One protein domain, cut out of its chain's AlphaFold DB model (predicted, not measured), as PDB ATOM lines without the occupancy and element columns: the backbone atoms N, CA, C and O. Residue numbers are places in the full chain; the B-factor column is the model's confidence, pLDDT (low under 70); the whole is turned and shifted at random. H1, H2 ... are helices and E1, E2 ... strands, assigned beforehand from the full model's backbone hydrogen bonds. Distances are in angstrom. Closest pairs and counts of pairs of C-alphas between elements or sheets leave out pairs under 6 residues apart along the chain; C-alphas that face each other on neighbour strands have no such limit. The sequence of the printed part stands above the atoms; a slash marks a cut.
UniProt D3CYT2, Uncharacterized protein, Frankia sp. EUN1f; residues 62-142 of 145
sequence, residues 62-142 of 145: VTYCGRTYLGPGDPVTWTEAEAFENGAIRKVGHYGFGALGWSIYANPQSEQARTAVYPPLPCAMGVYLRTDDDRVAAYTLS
ATOM      1  N   VAL A  62     203.252 207.744 202.521       85.75
ATOM      2  CA  VAL A  62     204.021 206.500 202.465       85.75
ATOM      3  C   VAL A  62     203.078 205.337 202.700       85.75
ATOM      4  O   VAL A  62     202.285 205.343 203.639       85.75
ATOM      5  N   THR A  63     203.153 204.321 201.846       84.44
ATOM      6  CA  THR A  63     202.377 203.093 202.032       84.44
ATOM      7  C   THR A  63     203.268 202.034 202.656       84.44
ATOM      8  O   THR A  63     204.278 201.642 202.075       84.44
ATOM      9  N   TYR A  64     202.882 201.549 203.830       84.69
ATOM     10  CA  TYR A  64     203.576 200.480 204.532       84.69
ATOM     11  C   TYR A  64     202.565 199.469 205.068       84.69
ATOM     12  O   TYR A  64     201.558 199.831 205.677       84.69
ATOM     13  N   CYS A  65     202.830 198.184 204.824       81.00
ATOM     14  CA  CYS A  65     201.985 197.082 205.283       81.00
ATOM     15  C   CYS A  65     200.506 197.197 204.845       81.00
ATOM     16  O   CYS A  65     199.588 196.919 205.614       81.00
ATOM     17  N   GLY A  66     200.269 197.674 203.617       78.62
ATOM     18  CA  GLY A  66     198.921 197.870 203.070       78.62
ATOM     19  C   GLY A  66     198.152 199.061 203.650       78.62
ATOM     20  O   GLY A  66     196.982 199.233 203.324       78.62
ATOM     21  N   ARG A  67     198.785 199.895 204.487       81.56
ATOM     22  CA  ARG A  67     198.197 201.129 205.025       81.56
ATOM     23  C   ARG A  67     198.938 202.360 204.531       81.56
ATOM     24  O   ARG A  67     200.143 202.310 204.288       81.56
ATOM     25  N   THR A  68     198.207 203.461 204.409       85.56
ATOM     26  CA  THR A  68     198.746 204.761 204.004       85.56
ATOM     27  C   THR A  68     198.999 205.620 205.236       85.56
ATOM     28  O   THR A  68     198.125 205.783 206.087       85.56
ATOM     29  N   TYR A  69     200.204 206.167 205.314       85.62
ATOM     30  CA  TYR A  69     200.636 207.114 206.328       85.62
ATOM     31  C   TYR A  69     200.803 208.478 205.655       85.62
ATOM     32  O   TYR A  69     201.375 208.559 204.565       85.62
ATOM     33  N   LEU A  70     200.272 209.527 206.274       85.75
ATOM     34  CA  LEU A  70     200.365 210.913 205.824       85.75
ATOM     35  C   LEU A  70     201.519 211.616 206.534       85.75
ATOM     36  O   LEU A  70     201.815 211.344 207.695       85.75
ATOM     37  N   GLY A  71     202.151 212.536 205.822       80.88
ATOM     38  CA  GLY A  71     203.241 213.366 206.318       80.88
ATOM     39  C   GLY A  71     203.692 214.330 205.216       80.88
ATOM     40  O   GLY A  71     202.894 214.633 204.328       80.88
ATOM     41  N   PRO A  72     204.955 214.777 205.225       83.38
ATOM     42  CA  PRO A  72     205.891 214.678 206.344       83.38
ATOM     43  C   PRO A  72     205.455 215.584 207.506       83.38
ATOM     44  O   PRO A  72     205.059 216.729 207.293       83.38
ATOM     45  N   GLY A  73     205.529 215.074 208.735       80.81
ATOM     46  CA  GLY A  73     205.557 215.923 209.926       80.81
ATOM     47  C   GLY A  73     206.901 216.642 210.072       80.81
ATOM     48  O   GLY A  73     207.802 216.476 209.242       80.81
ATOM     49  N   ASP A  74     207.053 217.409 211.149       83.69
ATOM     50  CA  ASP A  74     208.318 218.079 211.445       83.69
ATOM     51  C   ASP A  74     209.460 217.054 211.614       83.69
ATOM     52  O   ASP A  74     209.255 216.002 212.231       83.69
ATOM     53  N   PRO A  75     210.662 217.315 211.061       86.19
ATOM     54  CA  PRO A  75     211.802 216.426 211.231       86.19
ATOM     55  C   PRO A  75     212.213 216.356 212.702       86.19
ATOM     56  O   PRO A  75     212.566 217.372 213.302       86.19
ATOM     57  N   VAL A  76     212.229 215.147 213.249       89.56
ATOM     58  CA  VAL A  76     212.681 214.856 214.612       89.56
ATOM     59  C   VAL A  76     214.030 214.151 214.581       89.56
ATOM     60  O   VAL A  76     214.452 213.614 213.550       89.56
ATOM     61  N   THR A  77     214.732 214.170 215.709       91.88
ATOM     62  CA  THR A  77     215.985 213.418 215.843       91.88
ATOM     63  C   THR A  77     215.714 211.916 215.877       91.88
ATOM     64  O   THR A  77     214.620 211.475 216.240       91.88
ATOM     65  N   TRP A  78     216.703 211.107 215.492       89.81
ATOM     66  CA  TRP A  78     216.569 209.648 215.511       89.81
ATOM     67  C   TRP A  78     216.185 209.122 216.901       89.81
ATOM     68  O   TRP A  78     215.281 208.300 217.038       89.81
ATOM     69  N   THR A  79     216.838 209.641 217.939       89.69
ATOM     70  CA  THR A  79     216.597 209.264 219.337       89.69
ATOM     71  C   THR A  79     215.202 209.658 219.816       89.69
ATOM     72  O   THR A  79     214.567 208.910 220.556       89.69
ATOM     73  N   GLU A  80     214.690 210.802 219.370       89.06
ATOM     74  CA  GLU A  80     213.338 211.259 219.689       89.06
ATOM     75  C   GLU A  80     212.266 210.408 219.002       89.06
ATOM     76  O   GLU A  80     211.248 210.086 219.614       89.06
ATOM     77  N   ALA A  81     212.523 209.949 217.774       87.19
ATOM     78  CA  ALA A  81     211.657 208.983 217.102       87.19
ATOM     79  C   ALA A  81     211.621 207.625 217.829       87.19
ATOM     80  O   ALA A  81     210.544 207.058 218.013       87.19
ATOM     81  N   GLU A  82     212.768 207.119 218.292       89.56
ATOM     82  CA  GLU A  82     212.828 205.884 219.092       89.56
ATOM     83  C   GLU A  82     212.117 206.024 220.442       89.56
ATOM     84  O   GLU A  82     211.427 205.103 220.890       89.56
ATOM     85  N   ALA A  83     212.239 207.192 221.078       87.56
ATOM     86  CA  ALA A  83     211.516 207.499 222.304       87.56
ATOM     87  C   ALA A  83     209.996 207.526 222.070       87.56
ATOM     88  O   ALA A  83     209.248 206.966 222.868       87.56
ATOM     89  N   PHE A  84     209.532 208.115 220.960       84.62
ATOM     90  CA  PHE A  84     208.108 208.178 220.619       84.62
ATOM     91  C   PHE A  84     207.503 206.790 220.348       84.62
ATOM     92  O   PHE A  84     206.410 206.480 220.822       84.62
ATOM     93  N   GLU A  85     208.229 205.926 219.638       83.50
ATOM     94  CA  GLU A  85     207.812 204.544 219.352       83.50
ATOM     95  C   GLU A  85     208.027 203.577 220.529       83.50
ATOM     96  O   GLU A  85     207.732 202.384 220.400       83.50
ATOM     97  N   ASN A  86     208.544 204.060 221.667       84.00
ATOM     98  CA  ASN A  86     208.932 203.249 222.825       84.00
ATOM     99  C   ASN A  86     209.798 202.035 222.433       84.00
ATOM    100  O   ASN A  86     209.598 200.917 222.921       84.00
ATOM    101  N   GLY A  87     210.745 202.228 221.514       84.94
ATOM    102  CA  GLY A  87     211.594 201.156 221.008       84.94
ATOM    103  C   GLY A  87     212.440 201.562 219.807       84.94
ATOM    104  O   GLY A  87     212.277 202.630 219.228       84.94
ATOM    105  N   ALA A  88     213.358 200.677 219.417       87.19
ATOM    106  CA  ALA A  88     214.266 200.937 218.307       87.19
ATOM    107  C   ALA A  88     213.529 200.904 216.959       87.19
ATOM    108  O   ALA A  88     212.925 199.891 216.583       87.19
ATOM    109  N   ILE A  89     213.638 201.993 216.199       89.06
ATOM    110  CA  ILE A  89     213.176 202.037 214.814       89.06
ATOM    111  C   ILE A  89     214.203 201.336 213.923       89.06
ATOM    112  O   ILE A  89     215.413 201.532 214.025       89.06
ATOM    113  N   ARG A  90     213.727 200.484 213.020       89.94
ATOM    114  CA  ARG A  90     214.574 199.709 212.104       89.94
ATOM    115  C   ARG A  90     214.116 199.880 210.675       89.94
ATOM    116  O   ARG A  90     212.952 200.177 210.420       89.94
ATOM    117  N   LYS A  91     215.032 199.670 209.730       89.94
ATOM    118  CA  LYS A  91     214.695 199.702 208.307       89.94
ATOM    119  C   LYS A  91     213.730 198.559 207.998       89.94
ATOM    120  O   LYS A  91     214.090 197.393 208.128       89.94
ATOM    121  N   VAL A  92     212.519 198.904 207.580       88.00
ATOM    122  CA  VAL A  92     211.443 197.954 207.260       88.00
ATOM    123  C   VAL A  92     211.136 197.880 205.769       88.00
ATOM    124  O   VAL A  92     210.444 196.964 205.333       88.00
ATOM    125  N   GLY A  93     211.636 198.826 204.974       85.25
ATOM    126  CA  GLY A  93     211.367 198.838 203.544       85.25
ATOM    127  C   GLY A  93     212.028 199.982 202.792       85.25
ATOM    128  O   GLY A  93     212.918 200.672 203.297       85.25
ATOM    129  N   HIS A  94     211.574 200.159 201.557       84.06
ATOM    130  CA  HIS A  94     212.015 201.198 200.634       84.06
ATOM    131  C   HIS A  94     210.792 201.763 199.916       84.06
ATOM    132  O   HIS A  94     209.951 200.995 199.449       84.06
ATOM    133  N   TYR A  95     210.679 203.086 199.852       78.94
ATOM    134  CA  TYR A  95     209.595 203.798 199.183       78.94
ATOM    135  C   TYR A  95     210.157 204.601 198.010       78.94
ATOM    136  O   TYR A  95     211.086 205.374 198.192       78.94
ATOM    137  N   GLY A  96     209.594 204.452 196.813       73.75
ATOM    138  CA  GLY A  96     210.053 205.154 195.608       73.75
ATOM    139  C   GLY A  96     210.722 204.234 194.585       73.75
ATOM    140  O   GLY A  96     210.596 203.010 194.654       73.75
ATOM    141  N   PHE A  97     211.404 204.825 193.600       64.19
ATOM    142  CA  PHE A  97     211.929 204.110 192.433       64.19
ATOM    143  C   PHE A  97     213.462 204.109 192.379       64.19
ATOM    144  O   PHE A  97     214.105 205.159 192.383       64.19
ATOM    145  N   GLY A  98     214.046 202.912 192.268       68.69
ATOM    146  CA  GLY A  98     215.489 202.724 192.111       68.69
ATOM    147  C   GLY A  98     216.309 203.367 193.235       68.69
ATOM    148  O   GLY A  98     215.937 203.309 194.410       68.69
ATOM    149  N   ALA A  99     217.426 203.995 192.857       67.19
ATOM    150  CA  ALA A  99     218.339 204.681 193.775       67.19
ATOM    151  C   ALA A  99     217.780 205.998 194.352       67.19
ATOM    152  O   ALA A  99     218.354 206.533 195.292       67.19
ATOM    153  N   LEU A 100     216.669 206.506 193.808       70.12
ATOM    154  CA  LEU A 100     216.012 207.740 194.256       70.12
ATOM    155  C   LEU A 100     214.928 207.487 195.313       70.12
ATOM    156  O   LEU A 100     214.184 208.397 195.660       70.12
ATOM    157  N   GLY A 101     214.783 206.248 195.786       73.50
ATOM    158  CA  GLY A 101     213.820 205.942 196.837       73.50
ATOM    159  C   GLY A 101     214.368 206.197 198.240       73.50
ATOM    160  O   GLY A 101     215.573 206.189 198.489       73.50
ATOM    161  N   TRP A 102     213.447 206.368 199.175       84.19
ATOM    162  CA  TRP A 102     213.713 206.599 200.583       84.19
ATOM    163  C   TRP A 102     213.625 205.295 201.367       84.19
ATOM    164  O   TRP A 102     212.739 204.468 201.152       84.19
ATOM    165  N   SER A 103     214.533 205.115 202.324       87.75
ATOM    166  CA  SER A 103     214.447 203.987 203.251       87.75
ATOM    167  C   SER A 103     213.363 204.254 204.292       87.75
ATOM    168  O   SER A 103     213.357 205.308 204.926       87.75
ATOM    169  N   ILE A 104     212.469 203.282 204.457       88.75
ATOM    170  CA  ILE A 104     211.377 203.319 205.426       88.75
ATOM    171  C   ILE A 104     211.876 202.734 206.744       88.75
ATOM    172  O   ILE A 104     212.364 201.600 206.762       88.75
ATOM    173  N   TYR A 105     211.708 203.477 207.833       91.50
ATOM    174  CA  TYR A 105     212.027 203.064 209.193       91.50
ATOM    175  C   TYR A 105     210.761 203.012 210.041       91.50
ATOM    176  O   TYR A 105     209.891 203.865 209.917       91.50
ATOM    177  N   ALA A 106     210.631 201.994 210.880       90.50
ATOM    178  CA  ALA A 106     209.506 201.860 211.799       90.50
ATOM    179  C   ALA A 106     209.881 200.929 212.954       90.50
ATOM    180  O   ALA A 106     210.857 200.177 212.855       90.50
ATOM    181  N   ASN A 107     209.077 200.930 214.013       89.50
ATOM    182  CA  ASN A 107     209.108 199.899 215.045       89.50
ATOM    183  C   ASN A 107     207.985 198.876 214.770       89.50
ATOM    184  O   ASN A 107     206.838 199.103 215.160       89.50
ATOM    185  N   PRO A 108     208.249 197.777 214.029       83.94
ATOM    186  CA  PRO A 108     207.190 196.855 213.678       83.94
ATOM    187  C   PRO A 108     206.770 196.023 214.889       83.94
ATOM    188  O   PRO A 108     207.605 195.375 215.530       83.94
ATOM    189  N   GLN A 109     205.463 196.006 215.137       82.62
ATOM    190  CA  GLN A 109     204.822 195.171 216.147       82.62
ATOM    191  C   GLN A 109     204.912 193.693 215.755       82.62
ATOM    192  O   GLN A 109     204.793 193.338 214.576       82.62
ATOM    193  N   SER A 110     205.102 192.815 216.742       82.12
ATOM    194  CA  SER A 110     205.121 191.372 216.497       82.12
ATOM    195  C   SER A 110     203.749 190.888 216.015       82.12
ATOM    196  O   SER A 110     202.707 191.414 216.405       82.12
ATOM    197  N   GLU A 111     203.727 189.859 215.168       80.50
ATOM    198  CA  GLU A 111     202.474 189.282 214.659       80.50
ATOM    199  C   GLU A 111     201.554 188.792 215.792       80.50
ATOM    200  O   GLU A 111     200.334 188.950 215.733       80.50
ATOM    201  N   GLN A 112     202.158 188.283 216.868       78.44
ATOM    202  CA  GLN A 112     201.465 187.862 218.085       78.44
ATOM    203  C   GLN A 112     200.783 189.039 218.789       78.44
ATOM    204  O   GLN A 112     199.606 188.945 219.123       78.44
ATOM    205  N   ALA A 113     201.475 190.173 218.963       80.62
ATOM    206  CA  ALA A 113     200.878 191.368 219.562       80.62
ATOM    207  C   ALA A 113     199.741 191.919 218.693       80.62
ATOM    208  O   ALA A 113     198.722 192.370 219.209       80.62
ATOM    209  N   ARG A 114     199.885 191.830 217.365       80.62
ATOM    210  CA  ARG A 114     198.889 192.342 216.418       80.62
ATOM    211  C   ARG A 114     197.592 191.552 216.404       80.62
ATOM    212  O   ARG A 114     196.537 192.157 216.265       80.62
ATOM    213  N   THR A 115     197.671 190.231 216.510       84.44
ATOM    214  CA  THR A 115     196.501 189.339 216.457       84.44
ATOM    215  C   THR A 115     195.866 189.095 217.825       84.44
ATOM    216  O   THR A 115     194.739 188.613 217.887       84.44
ATOM    217  N   ALA A 116     196.540 189.481 218.916       84.38
ATOM    218  CA  ALA A 116     196.015 189.380 220.277       84.38
ATOM    219  C   ALA A 116     194.800 190.290 220.556       84.38
ATOM    220  O   ALA A 116     194.097 190.077 221.542       84.38
ATOM    221  N   VAL A 117     194.551 191.299 219.715       79.88
ATOM    222  CA  VAL A 117     193.464 192.278 219.878       79.88
ATOM    223  C   VAL A 117     192.593 192.296 218.619       79.88
ATOM    224  O   VAL A 117     193.100 192.129 217.511       79.88
ATOM    225  N   TYR A 118     191.280 192.494 218.782       74.25
ATOM    226  CA  TYR A 118     190.334 192.631 217.671       74.25
ATOM    227  C   TYR A 118     189.720 194.043 217.649       74.25
ATOM    228  O   TYR A 118     189.127 194.443 218.653       74.25
ATOM    229  N   PRO A 119     189.802 194.791 216.530       75.56
ATOM    230  CA  PRO A 119     190.482 194.446 215.278       75.56
ATOM    231  C   PRO A 119     192.021 194.434 215.417       75.56
ATOM    232  O   PRO A 119     192.558 195.089 216.311       75.56
ATOM    233  N   PRO A 120     192.738 193.707 214.536       78.06
ATOM    234  CA  PRO A 120     194.185 193.549 214.639       78.06
ATOM    235  C   PRO A 120     194.932 194.878 214.506       78.06
ATOM    236  O   PRO A 120     194.617 195.708 213.645       78.06
ATOM    237  N   LEU A 121     195.964 195.053 215.336       80.19
ATOM    238  CA  LEU A 121     196.769 196.275 215.376       80.19
ATOM    239  C   LEU A 121     197.554 196.489 214.064       80.19
ATOM    240  O   LEU A 121     197.933 195.523 213.376       80.19
ATOM    241  N   PRO A 122     197.828 197.759 213.704       78.56
ATOM    242  CA  PRO A 122     198.662 198.082 212.555       78.56
ATOM    243  C   PRO A 122     200.093 197.559 212.741       78.56
ATOM    244  O   PRO A 122     200.538 197.244 213.842       78.56
ATOM    245  N   CYS A 123     200.819 197.437 211.629       81.38
ATOM    246  CA  CYS A 123     202.174 196.882 211.633       81.38
ATOM    247  C   CYS A 123     203.169 197.799 212.349       81.38
ATOM    248  O   CYS A 123     204.117 197.297 212.935       81.38
ATOM    249  N   ALA A 124     202.933 199.109 212.323       83.81
ATOM    250  CA  ALA A 124     203.638 200.122 213.095       83.81
ATOM    251  C   ALA A 124     202.669 201.277 213.394       83.81
ATOM    252  O   ALA A 124     201.674 201.433 212.680       83.81
ATOM    253  N   MET A 125     202.937 202.056 214.442       79.06
ATOM    254  CA  MET A 125     202.127 203.232 214.785       79.06
ATOM    255  C   MET A 125     202.553 204.449 213.959       79.06
ATOM    256  O   MET A 125     201.708 205.116 213.360       79.06
ATOM    257  N   GLY A 126     203.859 204.687 213.861       85.06
ATOM    258  CA  GLY A 126     204.481 205.663 212.982       85.06
ATOM    259  C   GLY A 126     205.435 205.015 211.984       85.06
ATOM    260  O   GLY A 126     206.018 203.947 212.202       85.06
ATOM    261  N   VAL A 127     205.583 205.680 210.846       90.19
ATOM    262  CA  VAL A 127     206.588 205.365 209.835       90.19
ATOM    263  C   VAL A 127     207.494 206.575 209.682       90.19
ATOM    264  O   VAL A 127     207.038 207.708 209.704       90.19
ATOM    265  N   TYR A 128     208.784 206.344 209.507       90.88
ATOM    266  CA  TYR A 128     209.794 207.384 209.456       90.88
ATOM    267  C   TYR A 128     210.575 207.278 208.153       90.88
ATOM    268  O   TYR A 128     211.001 206.192 207.751       90.88
ATOM    269  N   LEU A 129     210.782 208.412 207.491       89.88
ATOM    270  CA  LEU A 129     211.707 208.514 206.368       89.88
ATOM    271  C   LEU A 129     212.932 209.300 206.807       89.88
ATOM    272  O   LEU A 129     212.812 210.356 207.425       89.88
ATOM    273  N   ARG A 130     214.117 208.793 206.473       86.94
ATOM    274  CA  ARG A 130     215.370 209.494 206.766       86.94
ATOM    275  C   ARG A 130     215.488 210.743 205.889       86.94
ATOM    276  O   ARG A 130     215.411 210.622 204.665       86.94
ATOM    277  N   THR A 131     215.666 211.904 206.519       82.75
ATOM    278  CA  THR A 131     215.913 213.190 205.840       82.75
ATOM    279  C   THR A 131     217.405 213.491 205.776       82.75
ATOM    280  O   THR A 131     217.904 213.830 204.711       82.75
ATOM    281  N   ASP A 132     218.104 213.286 206.896       81.25
ATOM    282  CA  ASP A 132     219.545 213.498 207.084       81.25
ATOM    283  C   ASP A 132     220.131 212.356 207.932       81.25
ATOM    284  O   ASP A 132     219.409 211.443 208.336       81.25
ATOM    285  N   ASP A 133     221.431 212.394 208.236       79.94
ATOM    286  CA  ASP A 133     222.101 211.319 208.986       79.94
ATOM    287  C   ASP A 133     221.479 211.046 210.368       79.94
ATOM    288  O   ASP A 133     221.384 209.883 210.763       79.94
ATOM    289  N   ASP A 134     220.992 212.085 211.058       87.38
ATOM    290  CA  ASP A 134     220.406 211.991 212.409       87.38
ATOM    291  C   ASP A 134     218.960 212.520 212.499       87.38
ATOM    292  O   ASP A 134     218.395 212.677 213.581       87.38
ATOM    293  N   ARG A 135     218.335 212.825 211.354       88.19
ATOM    294  CA  ARG A 135     216.960 213.344 211.310       88.19
ATOM    295  C   ARG A 135     216.044 212.472 210.478       88.19
ATOM    296  O   ARG A 135     216.403 211.968 209.409       88.19
ATOM    297  N   VAL A 136     214.830 212.316 210.986       90.31
ATOM    298  CA  VAL A 136     213.768 211.546 210.354       90.31
ATOM    299  C   VAL A 136     212.474 212.345 210.350       90.31
ATOM    300  O   VAL A 136     212.120 212.997 211.329       90.31
ATOM    301  N   ALA A 137     211.745 212.288 209.244       90.75
ATOM    302  CA  ALA A 137     210.405 212.845 209.158       90.75
ATOM    303  C   ALA A 137     209.389 211.774 209.545       90.75
ATOM    304  O   ALA A 137     209.421 210.661 209.006       90.75
ATOM    305  N   ALA A 138     208.491 212.121 210.462       89.06
ATOM    306  CA  ALA A 138     207.424 211.238 210.902       89.06
ATOM    307  C   ALA A 138     206.252 211.240 209.910       89.06
ATOM    308  O   ALA A 138     205.838 212.282 209.398       89.06
ATOM    309  N   TYR A 139     205.697 210.056 209.683       88.50
ATOM    310  CA  TYR A 139     204.482 209.797 208.929       88.50
ATOM    311  C   TYR A 139     203.512 209.049 209.828       88.50
ATOM    312  O   TYR A 139     203.829 207.984 210.362       88.50
ATOM    313  N   THR A 140     202.315 209.596 209.979       83.62
ATOM    314  CA  THR A 140     201.285 209.067 210.873       83.62
ATOM    315  C   THR A 140     200.162 208.429 210.068       83.62
ATOM    316  O   THR A 140     199.905 208.791 208.920       83.62
ATOM    317  N   LEU A 141     199.498 207.424 210.637       79.62
ATOM    318  CA  LEU A 141     198.370 206.758 209.984       79.62
ATOM    319  C   LEU A 141     197.266 207.762 209.634       79.62
ATOM    320  O   LEU A 141     196.753 208.470 210.498       79.62
ATOM    321  N   SER A 142     196.878 207.794 208.356       62.50
ATOM    322  CA  SER A 142     195.739 208.592 207.915       62.50
ATOM    323  C   SER A 142     194.445 207.953 208.404       62.50
ATOM    324  O   SER A 142     194.102 206.856 207.958       62.50
TER     325      SER A 142
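This is residues 62 to 142 of the 145 residues of an uncharacterized protein of Frankia sp. EUN1f (UniProt D3CYT2). A small, strongly twisted sheet of seven strands is rolled partway towards a barrel, with edge strands E1 and E4 coming close but not pairing. H1 packs on the sheet at E7, and the stretch between E5 and E6, with short H2, reaches away from the sheet at one end. The 81 printed residues hold, in order, E1 E2 E3 H1 E4 E5 H2 E6 E7; the sheet is branched and antiparallel, the class mixed. The whole is compact, radius of gyration of the C-alphas 12.6 A, spanning 37 by 28 by 20 A.

E1, residues 62 to 64, and E2, residues 67 to 70, form a hairpin, with N 62 and O 69 2.9 A apart. E7, residues 135 to 141, has E2 and E3, residues 75 to 77, on one side and E6, residues 126 to 130, on the other side; N 70 and O 140 are 2.8 A apart, N 76 and O 136 2.9 A, N 139 and O 127 2.7 A. E5, residues 102 to 106, neighbours E6, with N 128 and O 105 2.7 A apart, and forms a hairpin with E4, residues 90 to 95, with N 102 and O 95 2.7 A apart. The closest C-alphas of E1 and E4, Val 62 and Tyr 95, are 7.0 A apart. H1, residues 78 to 84, is on the sheet; its closest C-alpha pair with E7 is Trp 78 and Arg 135, 5.6 A. H2, residues 111 to 115, is not on the sheet. In H1 and H2 every O i to N i+4 pair is within hydrogen-bond range.

E1 begins at C-alpha 62 (204.021, 206.500, 202.465). E4 is 14.4 A long, E5 12.9 A, E6 13.1 A and H1 10.0 A. E7, 19.8 A, ends at C-alpha 141 (198.370, 206.758, 209.984).

The farthest C-alphas, Ala 99 and Tyr 118, are 38.7 A apart. The printed part has no cut, and no link is long. Residues 97 to 99 and 142 have pLDDT under 70.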